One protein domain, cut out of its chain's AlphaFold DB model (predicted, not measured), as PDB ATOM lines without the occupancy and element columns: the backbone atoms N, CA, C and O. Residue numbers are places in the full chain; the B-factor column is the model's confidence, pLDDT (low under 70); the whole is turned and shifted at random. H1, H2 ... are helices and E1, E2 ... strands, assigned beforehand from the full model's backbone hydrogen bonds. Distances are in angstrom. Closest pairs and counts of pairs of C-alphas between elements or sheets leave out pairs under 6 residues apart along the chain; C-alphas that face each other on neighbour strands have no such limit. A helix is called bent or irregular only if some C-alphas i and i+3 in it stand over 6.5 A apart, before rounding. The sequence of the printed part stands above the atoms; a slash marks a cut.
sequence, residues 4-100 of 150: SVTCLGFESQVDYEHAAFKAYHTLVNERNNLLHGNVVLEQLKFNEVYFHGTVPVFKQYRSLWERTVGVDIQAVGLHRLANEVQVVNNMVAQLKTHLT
ATOM      1  N   SER A   4     -35.793 -34.309  68.647       77.38
ATOM      2  CA  SER A   4     -35.381 -35.019  69.862       77.38
ATOM      3  C   SER A   4     -36.495 -35.143  70.903       77.38
ATOM      4  O   SER A   4     -36.391 -35.949  71.817       77.38
ATOM      5  N   VAL A   5     -37.558 -34.343  70.773       79.00
ATOM      6  CA  VAL A   5     -38.735 -34.382  71.654       79.00
ATOM      7  C   VAL A   5     -39.852 -35.226  71.041       79.00
ATOM      8  O   VAL A   5     -40.604 -35.870  71.765       79.00
ATOM      9  N   THR A   6     -39.980 -35.226  69.713       83.25
ATOM     10  CA  THR A   6     -41.093 -35.885  69.013       83.25
ATOM     11  C   THR A   6     -40.764 -37.280  68.492       83.25
ATOM     12  O   THR A   6     -41.681 -38.014  68.131       83.25
ATOM     13  N   CYS A   7     -39.484 -37.648  68.403       81.94
ATOM     14  CA  CYS A   7     -39.046 -38.897  67.788       81.94
ATOM     15  C   CYS A   7     -38.204 -39.732  68.756       81.94
ATOM     16  O   CYS A   7     -37.301 -39.232  69.424       81.94
ATOM     17  N   LEU A   8     -38.473 -41.039  68.785       83.56
ATOM     18  CA  LEU A   8     -37.656 -42.006  69.511       83.56
ATOM     19  C   LEU A   8     -36.329 -42.230  68.771       83.56
ATOM     20  O   LEU A   8     -36.312 -42.314  67.544       83.56
ATOM     21  N   GLY A   9     -35.229 -42.363  69.517       85.31
ATOM     22  CA  GLY A   9     -33.911 -42.696  68.960       85.31
ATOM     23  C   GLY A   9     -32.946 -41.521  68.782       85.31
ATOM     24  O   GLY A   9     -31.819 -41.738  68.342       85.31
ATOM     25  N   PHE A  10     -33.342 -40.307  69.168       90.44
ATOM     26  CA  PHE A  10     -32.445 -39.159  69.303       90.44
ATOM     27  C   PHE A  10     -31.917 -39.061  70.737       90.44
ATOM     28  O   PHE A  10     -32.680 -39.152  71.695       90.44
ATOM     29  N   GLU A  11     -30.609 -38.887  70.875       90.50
ATOM     30  CA  GLU A  11     -29.919 -38.742  72.162       90.50
ATOM     31  C   GLU A  11     -29.777 -37.271  72.571       90.50
ATOM     32  O   GLU A  11     -29.755 -36.942  73.754       90.50
ATOM     33  N   SER A  12     -29.712 -36.370  71.591       89.56
ATOM     34  CA  SER A  12     -29.564 -34.933  71.812       89.56
ATOM     35  C   SER A  12     -30.432 -34.124  70.857       89.56
ATOM     36  O   SER A  12     -30.900 -34.617  69.828       89.56
ATOM     37  N   GLN A  13     -30.656 -32.859  71.212       89.38
ATOM     38  CA  GLN A  13     -31.345 -31.914  70.346       89.38
ATOM     39  C   GLN A  13     -30.527 -31.657  69.078       89.38
ATOM     40  O   GLN A  13     -29.327 -31.398  69.141       89.38
ATOM     41  N   VAL A  14     -31.205 -31.708  67.930       89.69
ATOM     42  CA  VAL A  14     -30.603 -31.402  66.630       89.69
ATOM     43  C   VAL A  14     -30.375 -29.896  66.522       89.69
ATOM     44  O   VAL A  14     -31.310 -29.109  66.689       89.69
ATOM     45  N   ASP A  15     -29.140 -29.505  66.217       89.25
ATOM     46  CA  ASP A  15     -28.792 -28.119  65.913       89.25
ATOM     47  C   ASP A  15     -29.027 -27.819  64.425       89.25
ATOM     48  O   ASP A  15     -28.189 -28.101  63.569       89.25
ATOM     49  N   TYR A  16     -30.181 -27.228  64.115       88.00
ATOM     50  CA  TYR A  16     -30.540 -26.825  62.751       88.00
ATOM     51  C   TYR A  16     -29.777 -25.593  62.248       88.00
ATOM     52  O   TYR A  16     -29.805 -25.313  61.048       88.00
ATOM     53  N   GLU A  17     -29.069 -24.875  63.123       91.25
ATOM     54  CA  GLU A  17     -28.228 -23.747  62.721       91.25
ATOM     55  C   GLU A  17     -26.871 -24.199  62.171       91.25
ATOM     56  O   GLU A  17     -26.152 -23.388  61.567       91.25
ATOM     57  N   HIS A  18     -26.539 -25.484  62.323       94.38
ATOM     58  CA  HIS A  18     -25.330 -26.077  61.781       94.38
ATOM     59  C   HIS A  18     -25.273 -25.937  60.250       94.38
ATOM     60  O   HIS A  18     -26.268 -26.095  59.535       94.38
ATOM     61  N   ALA A  19     -24.070 -25.683  59.726       94.94
ATOM     62  CA  ALA A  19     -23.846 -25.367  58.313       94.94
ATOM     63  C   ALA A  19     -24.410 -26.431  57.350       94.94
ATOM     64  O   ALA A  19     -24.921 -26.090  56.285       94.94
ATOM     65  N   ALA A  20     -24.371 -27.708  57.744       94.06
ATOM     66  CA  ALA A  20     -24.905 -28.817  56.954       94.06
ATOM     67  C   ALA A  20     -26.422 -28.703  56.699       94.06
ATOM     68  O   ALA A  20     -26.872 -28.921  55.574       94.06
ATOM     69  N   PHE A  21     -27.213 -28.312  57.706       93.62
ATOM     70  CA  PHE A  21     -28.663 -28.146  57.550       93.62
ATOM     71  C   PHE A  21     -29.001 -26.885  56.758       93.62
ATOM     72  O   PHE A  21     -29.871 -26.928  55.890       93.62
ATOM     73  N   LYS A  22     -28.269 -25.786  56.984       94.50
ATOM     74  CA  LYS A  22     -28.414 -24.550  56.197       94.50
ATOM     75  C   LYS A  22     -28.172 -24.792  54.708       94.50
ATOM     76  O   LYS A  22     -29.004 -24.417  53.889       94.50
ATOM     77  N   ALA A  23     -27.074 -25.468  54.365       93.06
ATOM     78  CA  ALA A  23     -26.751 -25.807  52.981       93.06
ATOM     79  C   ALA A  23     -27.837 -26.685  52.336       93.06
ATOM     80  O   ALA A  23     -28.255 -26.424  51.208       93.06
ATOM     81  N   TYR A  24     -28.343 -27.683  53.069       94.50
ATOM     82  CA  TYR A  24     -29.440 -28.528  52.600       94.50
ATOM     83  C   TYR A  24     -30.743 -27.743  52.383       94.50
ATOM     84  O   TYR A  24     -31.401 -27.917  51.358       94.50
ATOM     85  N   HIS A  25     -31.112 -26.846  53.299       92.50
ATOM     86  CA  HIS A  25     -32.304 -26.010  53.142       92.50
ATOM     87  C   HIS A  25     -32.212 -25.085  51.927       92.50
ATOM     88  O   HIS A  25     -33.188 -24.969  51.184       92.50
ATOM     89  N   THR A  26     -31.050 -24.479  51.681       90.62
ATOM     90  CA  THR A  26     -30.808 -23.701  50.457       90.62
ATOM     91  C   THR A  26     -31.012 -24.561  49.213       90.62
ATOM     92  O   THR A  26     -31.769 -24.172  48.327       90.62
ATOM     93  N   LEU A  27     -30.428 -25.763  49.183       90.12
ATOM     94  CA  LEU A  27     -30.571 -26.699  48.067       90.12
ATOM     95  C   LEU A  27     -32.039 -27.069  47.792       90.12
ATOM     96  O   LEU A  27     -32.494 -27.013  46.649       90.12
ATOM     97  N   VAL A  28     -32.802 -27.427  48.826       88.00
ATOM     98  CA  VAL A  28     -34.227 -27.766  48.678       88.00
ATOM     99  C   VAL A  28     -35.029 -26.568  48.175       88.00
ATOM    100  O   VAL A  28     -35.869 -26.728  47.291       88.00
ATOM    101  N   ASN A  29     -34.752 -25.365  48.680       85.50
ATOM    102  CA  ASN A  29     -35.429 -24.150  48.232       85.50
ATOM    103  C   ASN A  29     -35.129 -23.834  46.764       85.50
ATOM    104  O   ASN A  29     -36.047 -23.512  46.009       85.50
ATOM    105  N   GLU A  30     -33.874 -23.969  46.332       82.38
ATOM    106  CA  GLU A  30     -33.499 -23.817  44.924       82.38
ATOM    107  C   GLU A  30     -34.224 -24.831  44.033       82.38
ATOM    108  O   GLU A  30     -34.793 -24.456  43.007       82.38
ATOM    109  N   ARG A  31     -34.272 -26.104  44.441       81.50
ATOM    110  CA  ARG A  31     -34.982 -27.149  43.687       81.50
ATOM    111  C   ARG A  31     -36.487 -26.914  43.648       81.50
ATOM    112  O   ARG A  31     -37.083 -27.087  42.592       81.50
ATOM    113  N   ASN A  32     -37.094 -26.476  44.749       81.00
ATOM    114  CA  ASN A  32     -38.509 -26.111  44.779       81.00
ATOM    115  C   ASN A  32     -38.795 -24.930  43.849       81.00
ATOM    116  O   ASN A  32     -39.758 -24.977  43.091       81.00
ATOM    117  N   ASN A  33     -37.935 -23.909  43.839       77.19
ATOM    118  CA  ASN A  33     -38.051 -22.800  42.895       77.19
ATOM    119  C   ASN A  33     -38.013 -23.293  41.443       77.19
ATOM    120  O   ASN A  33     -38.877 -22.915  40.657       77.19
ATOM    121  N   LEU A  34     -37.085 -24.191  41.104       71.88
ATOM    122  CA  LEU A  34     -37.025 -24.797  39.770       71.88
ATOM    123  C   LEU A  34     -38.279 -25.625  39.442       71.88
ATOM    124  O   LEU A  34     -38.840 -25.463  38.360       71.88
ATOM    125  N   LEU A  35     -38.749 -26.471  40.367       72.25
ATOM    126  CA  LEU A  35     -39.949 -27.304  40.190       72.25
ATOM    127  C   LEU A  35     -41.224 -26.474  40.012       72.25
ATOM    128  O   LEU A  35     -42.111 -26.858  39.253       72.25
ATOM    129  N   HIS A  36     -41.311 -25.333  40.691       74.19
ATOM    130  CA  HIS A  36     -42.428 -24.402  40.570       74.19
ATOM    131  C   HIS A  36     -42.273 -23.415  39.403       74.19
ATOM    132  O   HIS A  36     -43.133 -22.558  39.218       74.19
ATOM    133  N   GLY A  37     -41.213 -23.533  38.596       61.06
ATOM    134  CA  GLY A  37     -40.994 -22.674  37.433       61.06
ATOM    135  C   GLY A  37     -40.592 -21.241  37.788       61.06
ATOM    136  O   GLY A  37     -40.716 -20.346  36.951       61.06
ATOM    137  N   ASN A  38     -40.091 -21.001  39.003       70.81
ATOM    138  CA  ASN A  38     -39.486 -19.728  39.375       70.81
ATOM    139  C   ASN A  38     -38.153 -19.595  38.628       70.81
ATOM    140  O   ASN A  38     -37.114 -20.102  39.054       70.81
ATOM    141  N   VAL A  39     -38.193 -18.927  37.476       59.62
ATOM    142  CA  VAL A  39     -37.015 -18.683  36.644       59.62
ATOM    143  C   VAL A  39     -36.259 -17.467  37.173       59.62
ATOM    144  O   VAL A  39     -36.669 -16.326  36.973       59.62
ATOM    145  N   VAL A  40     -35.113 -17.701  37.812       63.62
ATOM    146  CA  VAL A  40     -34.171 -16.626  38.149       63.62
ATOM    147  C   VAL A  40     -33.277 -16.384  36.933       63.62
ATOM    148  O   VAL A  40     -32.286 -17.083  36.728       63.62
ATOM    149  N   LEU A  41     -33.635 -15.400  36.102       59.78
ATOM    150  CA  LEU A  41     -32.922 -15.074  34.854       59.78
ATOM    151  C   LEU A  41     -31.419 -14.820  35.068       59.78
ATOM    152  O   LEU A  41     -30.607 -15.180  34.219       59.78
ATOM    153  N   GLU A  42     -31.035 -14.261  36.218       63.62
ATOM    154  CA  GLU A  42     -29.629 -14.043  36.585       63.62
ATOM    155  C   GLU A  42     -28.843 -15.349  36.746       63.62
ATOM    156  O   GLU A  42     -27.676 -15.405  36.367       63.62
ATOM    157  N   GLN A  43     -29.480 -16.420  37.230       57.78
ATOM    158  CA  GLN A  43     -28.851 -17.739  37.375       57.78
ATOM    159  C   GLN A  43     -28.755 -18.495  36.041       57.78
ATOM    160  O   GLN A  43     -27.983 -19.443  35.926       57.78
ATOM    161  N   LEU A  44     -29.510 -18.065  35.024       55.50
ATOM    162  CA  LEU A  44     -29.470 -18.601  33.660       55.50
ATOM    163  C   LEU A  44     -28.578 -17.777  32.716       55.50
ATOM    164  O   LEU A  44     -28.462 -18.101  31.531       55.50
ATOM    165  N   LYS A  45     -27.933 -16.710  33.210       63.88
ATOM    166  CA  LYS A  45     -27.032 -15.869  32.413       63.88
ATOM    167  C   LYS A  45     -25.762 -16.649  32.068       63.88
ATOM    168  O   LYS A  45     -24.827 -16.739  32.856       63.88
ATOM    169  N   PHE A  46     -25.702 -17.177  30.850       63.88
ATOM    170  CA  PHE A  46     -24.539 -17.918  30.353       63.88
ATOM    171  C   PHE A  46     -23.515 -17.031  29.624       63.88
ATOM    172  O   PHE A  46     -22.382 -17.465  29.388       63.88
ATOM    173  N   ASN A  47     -23.881 -15.797  29.252       62.47
ATOM    174  CA  ASN A  47     -22.961 -14.856  28.617       62.47
ATOM    175  C   ASN A  47     -23.333 -13.387  28.874       62.47
ATOM    176  O   ASN A  47     -24.473 -13.055  29.198       62.47
ATOM    177  N   GLU A  48     -22.353 -12.505  28.703       75.44
ATOM    178  CA  GLU A  48     -22.519 -11.057  28.745       75.44
ATOM    179  C   GLU A  48     -22.080 -10.467  27.406       75.44
ATOM    180  O   GLU A  48     -20.979 -10.738  26.914       75.44
ATOM    181  N   VAL A  49     -22.973  -9.689  26.798       81.69
ATOM    182  CA  VAL A  49     -22.790  -9.142  25.456       81.69
ATOM    183  C   VAL A  49     -23.028  -7.642  25.516       81.69
ATOM    184  O   VAL A  49     -24.037  -7.190  26.053       81.69
ATOM    185  N   TYR A  50     -22.092  -6.880  24.970       83.06
ATOM    186  CA  TYR A  50     -22.230  -5.449  24.741       83.06
ATOM    187  C   TYR A  50     -22.648  -5.213  23.293       83.06
ATOM    188  O   TYR A  50     -22.398  -6.050  22.432       83.06
ATOM    189  N   PHE A  51     -23.268  -4.076  23.002       84.38
ATOM    190  CA  PHE A  51     -23.623  -3.705  21.635       84.38
ATOM    191  C   PHE A  51     -22.822  -2.480  21.210       84.38
ATOM    192  O   PHE A  51     -22.844  -1.454  21.889       84.38
ATOM    193  N   HIS A  52     -22.130  -2.584  20.076       83.94
ATOM    194  CA  HIS A  52     -21.536  -1.442  19.388       83.94
ATOM    195  C   HIS A  52     -22.363  -1.160  18.129       83.94
ATOM    196  O   HIS A  52     -22.153  -1.757  17.070       83.94
ATOM    197  N   GLY A  53     -23.378  -0.304  18.271       88.88
ATOM    198  CA  GLY A  53     -24.436  -0.166  17.268       88.88
ATOM    199  C   GLY A  53     -25.279  -1.443  17.195       88.88
ATOM    200  O   GLY A  53     -25.820  -1.886  18.203       88.88
ATOM    201  N   THR A  54     -25.372  -2.055  16.014       86.81
ATOM    202  CA  THR A  54     -26.088  -3.328  15.796       86.81
ATOM    203  C   THR A  54     -25.203  -4.565  15.966       86.81
ATOM    204  O   THR A  54     -25.693  -5.687  15.845       86.81
ATOM    205  N   VAL A  55     -23.906  -4.387  16.241       84.31
ATOM    206  CA  VAL A  55     -22.946  -5.492  16.339       84.31
ATOM    207  C   VAL A  55     -22.807  -5.945  17.799       84.31
ATOM    208  O   VAL A  55     -22.395  -5.140  18.640       84.31
ATOM    209  N   PRO A  56     -23.110  -7.219  18.122       82.00
ATOM    210  CA  PRO A  56     -22.866  -7.773  19.446       82.00
ATOM    211  C   PRO A  56     -21.370  -8.047  19.657       82.00
ATOM    212  O   PRO A  56     -20.728  -8.745  18.872       82.00
ATOM    213  N   VAL A  57     -20.826  -7.528  20.752       81.50
ATOM    214  CA  VAL A  57     -19.458  -7.741  21.223       81.50
ATOM    215  C   VAL A  57     -19.518  -8.564  22.506       81.50
ATOM    216  O   VAL A  57     -19.967  -8.093  23.551       81.50
ATOM    217  N   PHE A  58     -19.074  -9.815  22.435       79.25
ATOM    218  CA  PHE A  58     -19.038 -10.701  23.597       79.25
ATOM    219  C   PHE A  58     -17.921 -10.283  24.551       79.25
ATOM    220  O   PHE A  58     -16.786 -10.073  24.123       79.25
ATOM    221  N   LYS A  59     -18.227 -10.206  25.851       76.12
ATOM    222  CA  LYS A  59     -17.228  -9.894  26.886       76.12
ATOM    223  C   LYS A  59     -16.114 -10.943  26.944       76.12
ATOM    224  O   LYS A  59     -14.969 -10.612  27.232       76.12
ATOM    225  N   GLN A  60     -16.452 -12.197  26.652       72.38
ATOM    226  CA  GLN A  60     -15.505 -13.301  26.562       72.38
ATOM    227  C   GLN A  60     -15.910 -14.245  25.427       72.38
ATOM    228  O   GLN A  60     -17.066 -14.665  25.327       72.38
ATOM    229  N   TYR A  61     -14.951 -14.590  24.568       64.56
ATOM    230  CA  TYR A  61     -15.140 -15.584  23.516       64.56
ATOM    231  C   TYR A  61     -14.817 -16.967  24.070       64.56
ATOM    232  O   TYR A  61     -13.670 -17.256  24.402       64.56
ATOM    233  N   ARG A  62     -15.846 -17.808  24.176       64.75
ATOM    234  CA  ARG A  62     -15.693 -19.214  24.550       64.75
ATOM    235  C   ARG A  62     -15.112 -20.020  23.387       64.75
ATOM    236  O   ARG A  62     -15.439 -19.760  22.224       64.75
ATOM    237  N   SER A  63     -14.280 -21.008  23.697       64.19
ATOM    238  CA  SER A  63     -13.739 -21.945  22.706       64.19
ATOM    239  C   SER A  63     -14.850 -22.789  22.061       64.19
ATOM    240  O   SER A  63     -15.953 -22.911  22.598       64.19
ATOM    241  N   LEU A  64     -14.573 -23.407  20.905       62.31
ATOM    242  CA  LEU A  64     -15.523 -24.337  20.275       62.31
ATOM    243  C   LEU A  64     -15.895 -25.482  21.231       62.31
ATOM    244  O   LEU A  64     -17.069 -25.803  21.353       62.31
ATOM    245  N   TRP A  65     -14.939 -26.006  22.003       59.62
ATOM    246  CA  TRP A  65     -15.195 -27.026  23.025       59.62
ATOM    247  C   TRP A  65     -16.172 -26.547  24.113       59.62
ATOM    248  O   TRP A  65     -17.128 -27.244  24.451       59.62
ATOM    249  N   GLU A  66     -15.995 -25.323  24.615       60.75
ATOM    250  CA  GLU A  66     -16.898 -24.735  25.611       60.75
ATOM    251  C   GLU A  66     -18.301 -24.469  25.058       60.75
ATOM    252  O   GLU A  66     -19.252 -24.455  25.833       60.75
ATOM    253  N   ARG A  67     -18.433 -24.255  23.743       60.69
ATOM    254  CA  ARG A  67     -19.716 -24.058  23.052       60.69
ATOM    255  C   ARG A  67     -20.457 -25.365  22.772       60.69
ATOM    256  O   ARG A  67     -21.680 -25.333  22.722       60.69
ATOM    257  N   THR A  68     -19.743 -26.473  22.566       58.34
ATOM    258  CA  THR A  68     -20.347 -27.757  22.163       58.34
ATOM    259  C   THR A  68     -20.494 -28.748  23.317       58.34
ATOM    260  O   THR A  68     -21.484 -29.456  23.365       58.34
ATOM    261  N   VAL A  69     -19.536 -28.799  24.249       55.16
ATOM    262  CA  VAL A  69     -19.510 -29.777  25.361       55.16
ATOM    263  C   VAL A  69     -19.550 -29.078  26.719       55.16
ATOM    264  O   VAL A  69     -20.204 -29.545  27.650       55.16
ATOM    265  N   GLY A  70     -18.894 -27.921  26.836       54.31
ATOM    266  CA  GLY A  70     -18.919 -27.126  28.064       54.31
ATOM    267  C   GLY A  70     -20.318 -26.622  28.425       54.31
ATOM    268  O   GLY A  70     -20.638 -26.553  29.608       54.31
ATOM    269  N   VAL A  71     -21.164 -26.329  27.426       55.62
ATOM    270  CA  VAL A  71     -22.573 -25.970  27.650       55.62
ATOM    271  C   VAL A  71     -23.346 -27.153  28.208       55.62
ATOM    272  O   VAL A  71     -24.053 -26.941  29.173       55.62
ATOM    273  N   ASP A  72     -23.165 -28.379  27.716       47.94
ATOM    274  CA  ASP A  72     -23.872 -29.553  28.249       47.94
ATOM    275  C   ASP A  72     -23.390 -29.917  29.658       47.94
ATOM    276  O   ASP A  72     -24.200 -30.150  30.543       47.94
ATOM    277  N   ILE A  73     -22.087 -29.870  29.946       53.19
ATOM    278  CA  ILE A  73     -21.588 -30.118  31.313       53.19
ATOM    279  C   ILE A  73     -22.077 -29.033  32.293       53.19
ATOM    280  O   ILE A  73     -22.413 -29.347  33.440       53.19
ATOM    281  N   GLN A  74     -22.154 -27.768  31.854       55.91
ATOM    282  CA  GLN A  74     -22.694 -26.661  32.655       55.91
ATOM    283  C   GLN A  74     -24.230 -26.668  32.741       55.91
ATOM    284  O   GLN A  74     -24.765 -26.316  33.789       55.91
ATOM    285  N   ALA A  75     -24.936 -27.082  31.687       51.56
ATOM    286  CA  ALA A  75     -26.397 -27.085  31.588       51.56
ATOM    287  C   ALA A  75     -27.015 -28.320  32.246       51.56
ATOM    288  O   ALA A  75     -28.008 -28.198  32.957       51.56
ATOM    289  N   VAL A  76     -26.401 -29.496  32.075       53.34
ATOM    290  CA  VAL A  76     -26.724 -30.722  32.826       53.34
ATOM    291  C   VAL A  76     -26.242 -30.591  34.277       53.34
ATOM    292  O   VAL A  76     -26.759 -31.251  35.173       53.34
ATOM    293  N   GLY A  77     -25.276 -29.700  34.533       62.34
ATOM    294  CA  GLY A  77     -24.860 -29.327  35.879       62.34
ATOM    295  C   GLY A  77     -24.195 -30.474  36.632       62.34
ATOM    296  O   GLY A  77     -24.389 -30.592  37.831       62.34
ATOM    297  N   LEU A  78     -23.401 -31.323  35.974       62.03
ATOM    298  CA  LEU A  78     -22.757 -32.488  36.611       62.03
ATOM    299  C   LEU A  78     -21.930 -32.119  37.858       62.03
ATOM    300  O   LEU A  78     -22.005 -32.795  38.882       62.03
ATOM    301  N   HIS A  79     -21.191 -31.007  37.806       66.12
ATOM    302  CA  HIS A  79     -20.477 -30.478  38.975       66.12
ATOM    303  C   HIS A  79     -21.427 -29.975  40.068       66.12
ATOM    304  O   HIS A  79     -21.144 -30.141  41.253       66.12
ATOM    305  N   ARG A  80     -22.567 -29.397  39.672       74.00
ATOM    306  CA  ARG A  80     -23.626 -28.991  40.596       74.00
ATOM    307  C   ARG A  80     -24.209 -30.230  41.271       74.00
ATOM    308  O   ARG A  80     -24.194 -30.286  42.488       74.00
ATOM    309  N   LEU A  81     -24.577 -31.259  40.511       78.81
ATOM    310  CA  LEU A  81     -25.119 -32.520  41.015       78.81
ATOM    311  C   LEU A  81     -24.188 -33.193  42.031       78.81
ATOM    312  O   LEU A  81     -24.648 -33.606  43.092       78.81
ATOM    313  N   ALA A  82     -22.887 -33.278  41.742       82.25
ATOM    314  CA  ALA A  82     -21.920 -33.846  42.682       82.25
ATOM    315  C   ALA A  82     -21.899 -33.077  44.016       82.25
ATOM    316  O   ALA A  82     -21.929 -33.684  45.088       82.25
ATOM    317  N   ASN A  83     -21.915 -31.744  43.950       87.06
ATOM    318  CA  ASN A  83     -22.002 -30.894  45.133       87.06
ATOM    319  C   ASN A  83     -23.354 -31.042  45.858       87.06
ATOM    320  O   ASN A  83     -23.383 -31.125  47.081       87.06
ATOM    321  N   GLU A  84     -24.471 -31.140  45.133       88.38
ATOM    322  CA  GLU A  84     -25.803 -31.367  45.712       88.38
ATOM    323  C   GLU A  84     -25.853 -32.687  46.494       88.38
ATOM    324  O   GLU A  84     -26.298 -32.711  47.644       88.38
ATOM    325  N   VAL A  85     -25.326 -33.770  45.915       90.31
ATOM    326  CA  VAL A  85     -25.206 -35.073  46.587       90.31
ATOM    327  C   VAL A  85     -24.344 -34.956  47.844       90.31
ATOM    328  O   VAL A  85     -24.710 -35.481  48.897       90.31
ATOM    329  N   GLN A  86     -23.225 -34.234  47.771       93.31
ATOM    330  CA  GLN A  86     -22.359 -34.009  48.926       93.31
ATOM    331  C   GLN A  86     -23.068 -33.220  50.039       93.31
ATOM    332  O   GLN A  86     -22.949 -33.583  51.209       93.31
ATOM    333  N   VAL A  87     -23.842 -32.185  49.699       94.50
ATOM    334  CA  VAL A  87     -24.644 -31.411  50.661       94.50
ATOM    335  C   VAL A  87     -25.642 -32.312  51.392       94.50
ATOM    336  O   VAL A  87     -25.734 -32.252  52.621       94.50
ATOM    337  N   VAL A  88     -26.343 -33.189  50.666       93.88
ATOM    338  CA  VAL A  88     -27.283 -34.152  51.267       93.88
ATOM    339  C   VAL A  88     -26.551 -35.131  52.188       93.88
ATOM    340  O   VAL A  88     -26.963 -35.312  53.333       93.88
ATOM    341  N   ASN A  89     -25.439 -35.717  51.736       93.81
ATOM    342  CA  ASN A  89     -24.659 -36.664  52.536       93.81
ATOM    343  C   ASN A  89     -24.116 -36.031  53.823       93.81
ATOM    344  O   ASN A  89     -24.173 -36.653  54.883       93.81
ATOM    345  N   ASN A  90     -23.647 -34.783  53.758       95.75
ATOM    346  CA  ASN A  90     -23.177 -34.044  54.928       95.75
ATOM    347  C   ASN A  90     -24.309 -33.788  55.930       95.75
ATOM    348  O   ASN A  90     -24.103 -33.910  57.136       95.75
ATOM    349  N   MET A  91     -25.510 -33.460  55.445       95.62
ATOM    350  CA  MET A  91     -26.688 -33.296  56.300       95.62
ATOM    351  C   MET A  91     -27.072 -34.614  56.984       95.62
ATOM    352  O   MET A  91     -27.263 -34.632  58.200       95.62
ATOM    353  N   VAL A  92     -27.107 -35.727  56.242       93.00
ATOM    354  CA  VAL A  92     -27.395 -37.061  56.801       93.00
ATOM    355  C   VAL A  92     -26.346 -37.460  57.839       93.00
ATOM    356  O   VAL A  92     -26.702 -37.922  58.925       93.00
ATOM    357  N   ALA A  93     -25.060 -37.262  57.536       93.62
ATOM    358  CA  ALA A  93     -23.968 -37.537  58.464       93.62
ATOM    359  C   ALA A  93     -24.113 -36.719  59.753       93.62
ATOM    360  O   ALA A  93     -24.011 -37.281  60.842       93.62
ATOM    361  N   GLN A  94     -24.438 -35.428  59.637       94.94
ATOM    362  CA  GLN A  94     -24.665 -34.574  60.797       94.94
ATOM    363  C   GLN A  94     -25.873 -35.034  61.618       94.94
ATOM    364  O   GLN A  94     -25.776 -35.138  62.838       94.94
ATOM    365  N   LEU A  95     -26.992 -35.371  60.974       92.31
ATOM    366  CA  LEU A  95     -28.189 -35.844  61.667       92.31
ATOM    367  C   LEU A  95     -27.914 -37.119  62.477       92.31
ATOM    368  O   LEU A  95     -28.373 -37.240  63.613       92.31
ATOM    369  N   LYS A  96     -27.111 -38.040  61.929       91.69
ATOM    370  CA  LYS A  96     -26.722 -39.280  62.613       91.69
ATOM    371  C   LYS A  96     -25.963 -39.043  63.917       91.69
ATOM    372  O   LYS A  96     -26.087 -39.867  64.820       91.69
ATOM    373  N   THR A  97     -25.215 -37.944  64.041       93.75
ATOM    374  CA  THR A  97     -24.465 -37.628  65.273       93.75
ATOM    375  C   THR A  97     -25.374 -37.428  66.488       93.75
ATOM    376  O   THR A  97     -24.958 -37.711  67.607       93.75
ATOM    377  N   HIS A  98     -26.630 -37.036  66.258       92.88
ATOM    378  CA  HIS A  98     -27.635 -36.823  67.300       92.88
ATOM    379  C   HIS A  98     -28.452 -38.079  67.637       92.88
ATOM    380  O   HIS A  98     -29.284 -38.043  68.544       92.88
ATOM    381  N   LEU A  99     -28.248 -39.181  66.910       92.75
ATOM    382  CA  LEU A  99     -28.945 -40.445  67.133       92.75
ATOM    383  C   LEU A  99     -28.234 -41.308  68.168       92.75
ATOM    384  O   LEU A  99     -27.001 -41.352  68.199       92.75
ATOM    385  N   THR A 100     -29.027 -42.087  68.906       93.31
ATOM    386  CA  THR A 100     -28.511 -43.152  69.767       93.31
ATOM    387  C   THR A 100     -27.770 -44.202  68.926       93.31
ATOM    388  O   THR A 100     -28.167 -44.449  67.780       93.31
TER     389      THR A 100
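Overview. This is residues 4 to 100 of the 150 residues of an uncharacterized protein of Burkholderia sp. AU4i (UniProt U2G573). The chain makes a long, open loop: it runs out through H1 and H2 to a small two-stranded hairpin, E1 and E2, at one far end, and comes back through H3 and H4 to near where the printed part began. H1 and H4, the two longest helices, meet at a steep angle, while H2, H3 and the hairpin are strung out beyond them with few contacts. The 97 printed residues hold four named helices and two named strands, in the order H1, H2, E1, E2, H3, H4; the class is mostly helix, and the sheet, in the order E1 - E2, is antiparallel. The whole is extended, a rod spanning 67 by 25 by 20 A, with a radius of gyration of the C-alphas of 20.5 A.

Along the chain. Residues 4 to 18 hold no named element. H1 is residues 19 to 35, 24.3 A long, with C-alpha 19 at (-23.846, -25.367, 58.313). H2 is residues 41 to 44. Strand E1, residues 49 to 52, begins with C-alpha 49 at (-22.790, -9.142, 25.456), and strand E2 is residues 55 to 58. H3, residues 64 to 75, is 15.9 A long and neither bent nor irregular, but only just: C-alphas 68 and 71 are 6.2 A apart. H4, residues 78 to 97, is 29.2 A long and ends with C-alpha 97 at (-24.465, -37.628, 65.273).

Arrangement. H1 touches H4 with residues 20 to 27 alone, and their closest C-alphas, of Ala 20 and Met 91, are 4.9 A apart. They run opposite ways at a steep tilt of 47 degrees. H2 touches no helix, and it is apart from H1. E1 and E2 form an antiparallel hairpin, their directions at 145 degrees; N 50 and O 57 are 2.8 A apart and N 57 and O 50 2.7 A, both within hydrogen-bond range. H3 is apart from H1, H2 and E1. H3 and H4 are close but not clearly touching: their closest C-alphas, of Ile 73 and His 79, are 7.8 A apart. They run the same way at a shallow tilt of 30 degrees. In H1 and H4 every O i to N i+4 pair is within hydrogen-bond range, in H3 5 of 8 are, and H2 is too short for such a pair.

Size, cuts and confidence. The two C-alphas farthest apart, of Leu 8 and Gly 53, are 68.2 A apart, while those of Ser 4 and Thr 100, the first and last printed, are 10.6 A apart. Residues 31 to 37, of which 31 to 35 belong to H1, stand free, as do residues 76 to 82, of which 78 to 82 belong to H4. The printed part has no cut, and the five links between named elements are tight. The mean pLDDT of the printed part is 78.5; 29 residues are under 70, namely 37, 39 to 47 and 61 to 79.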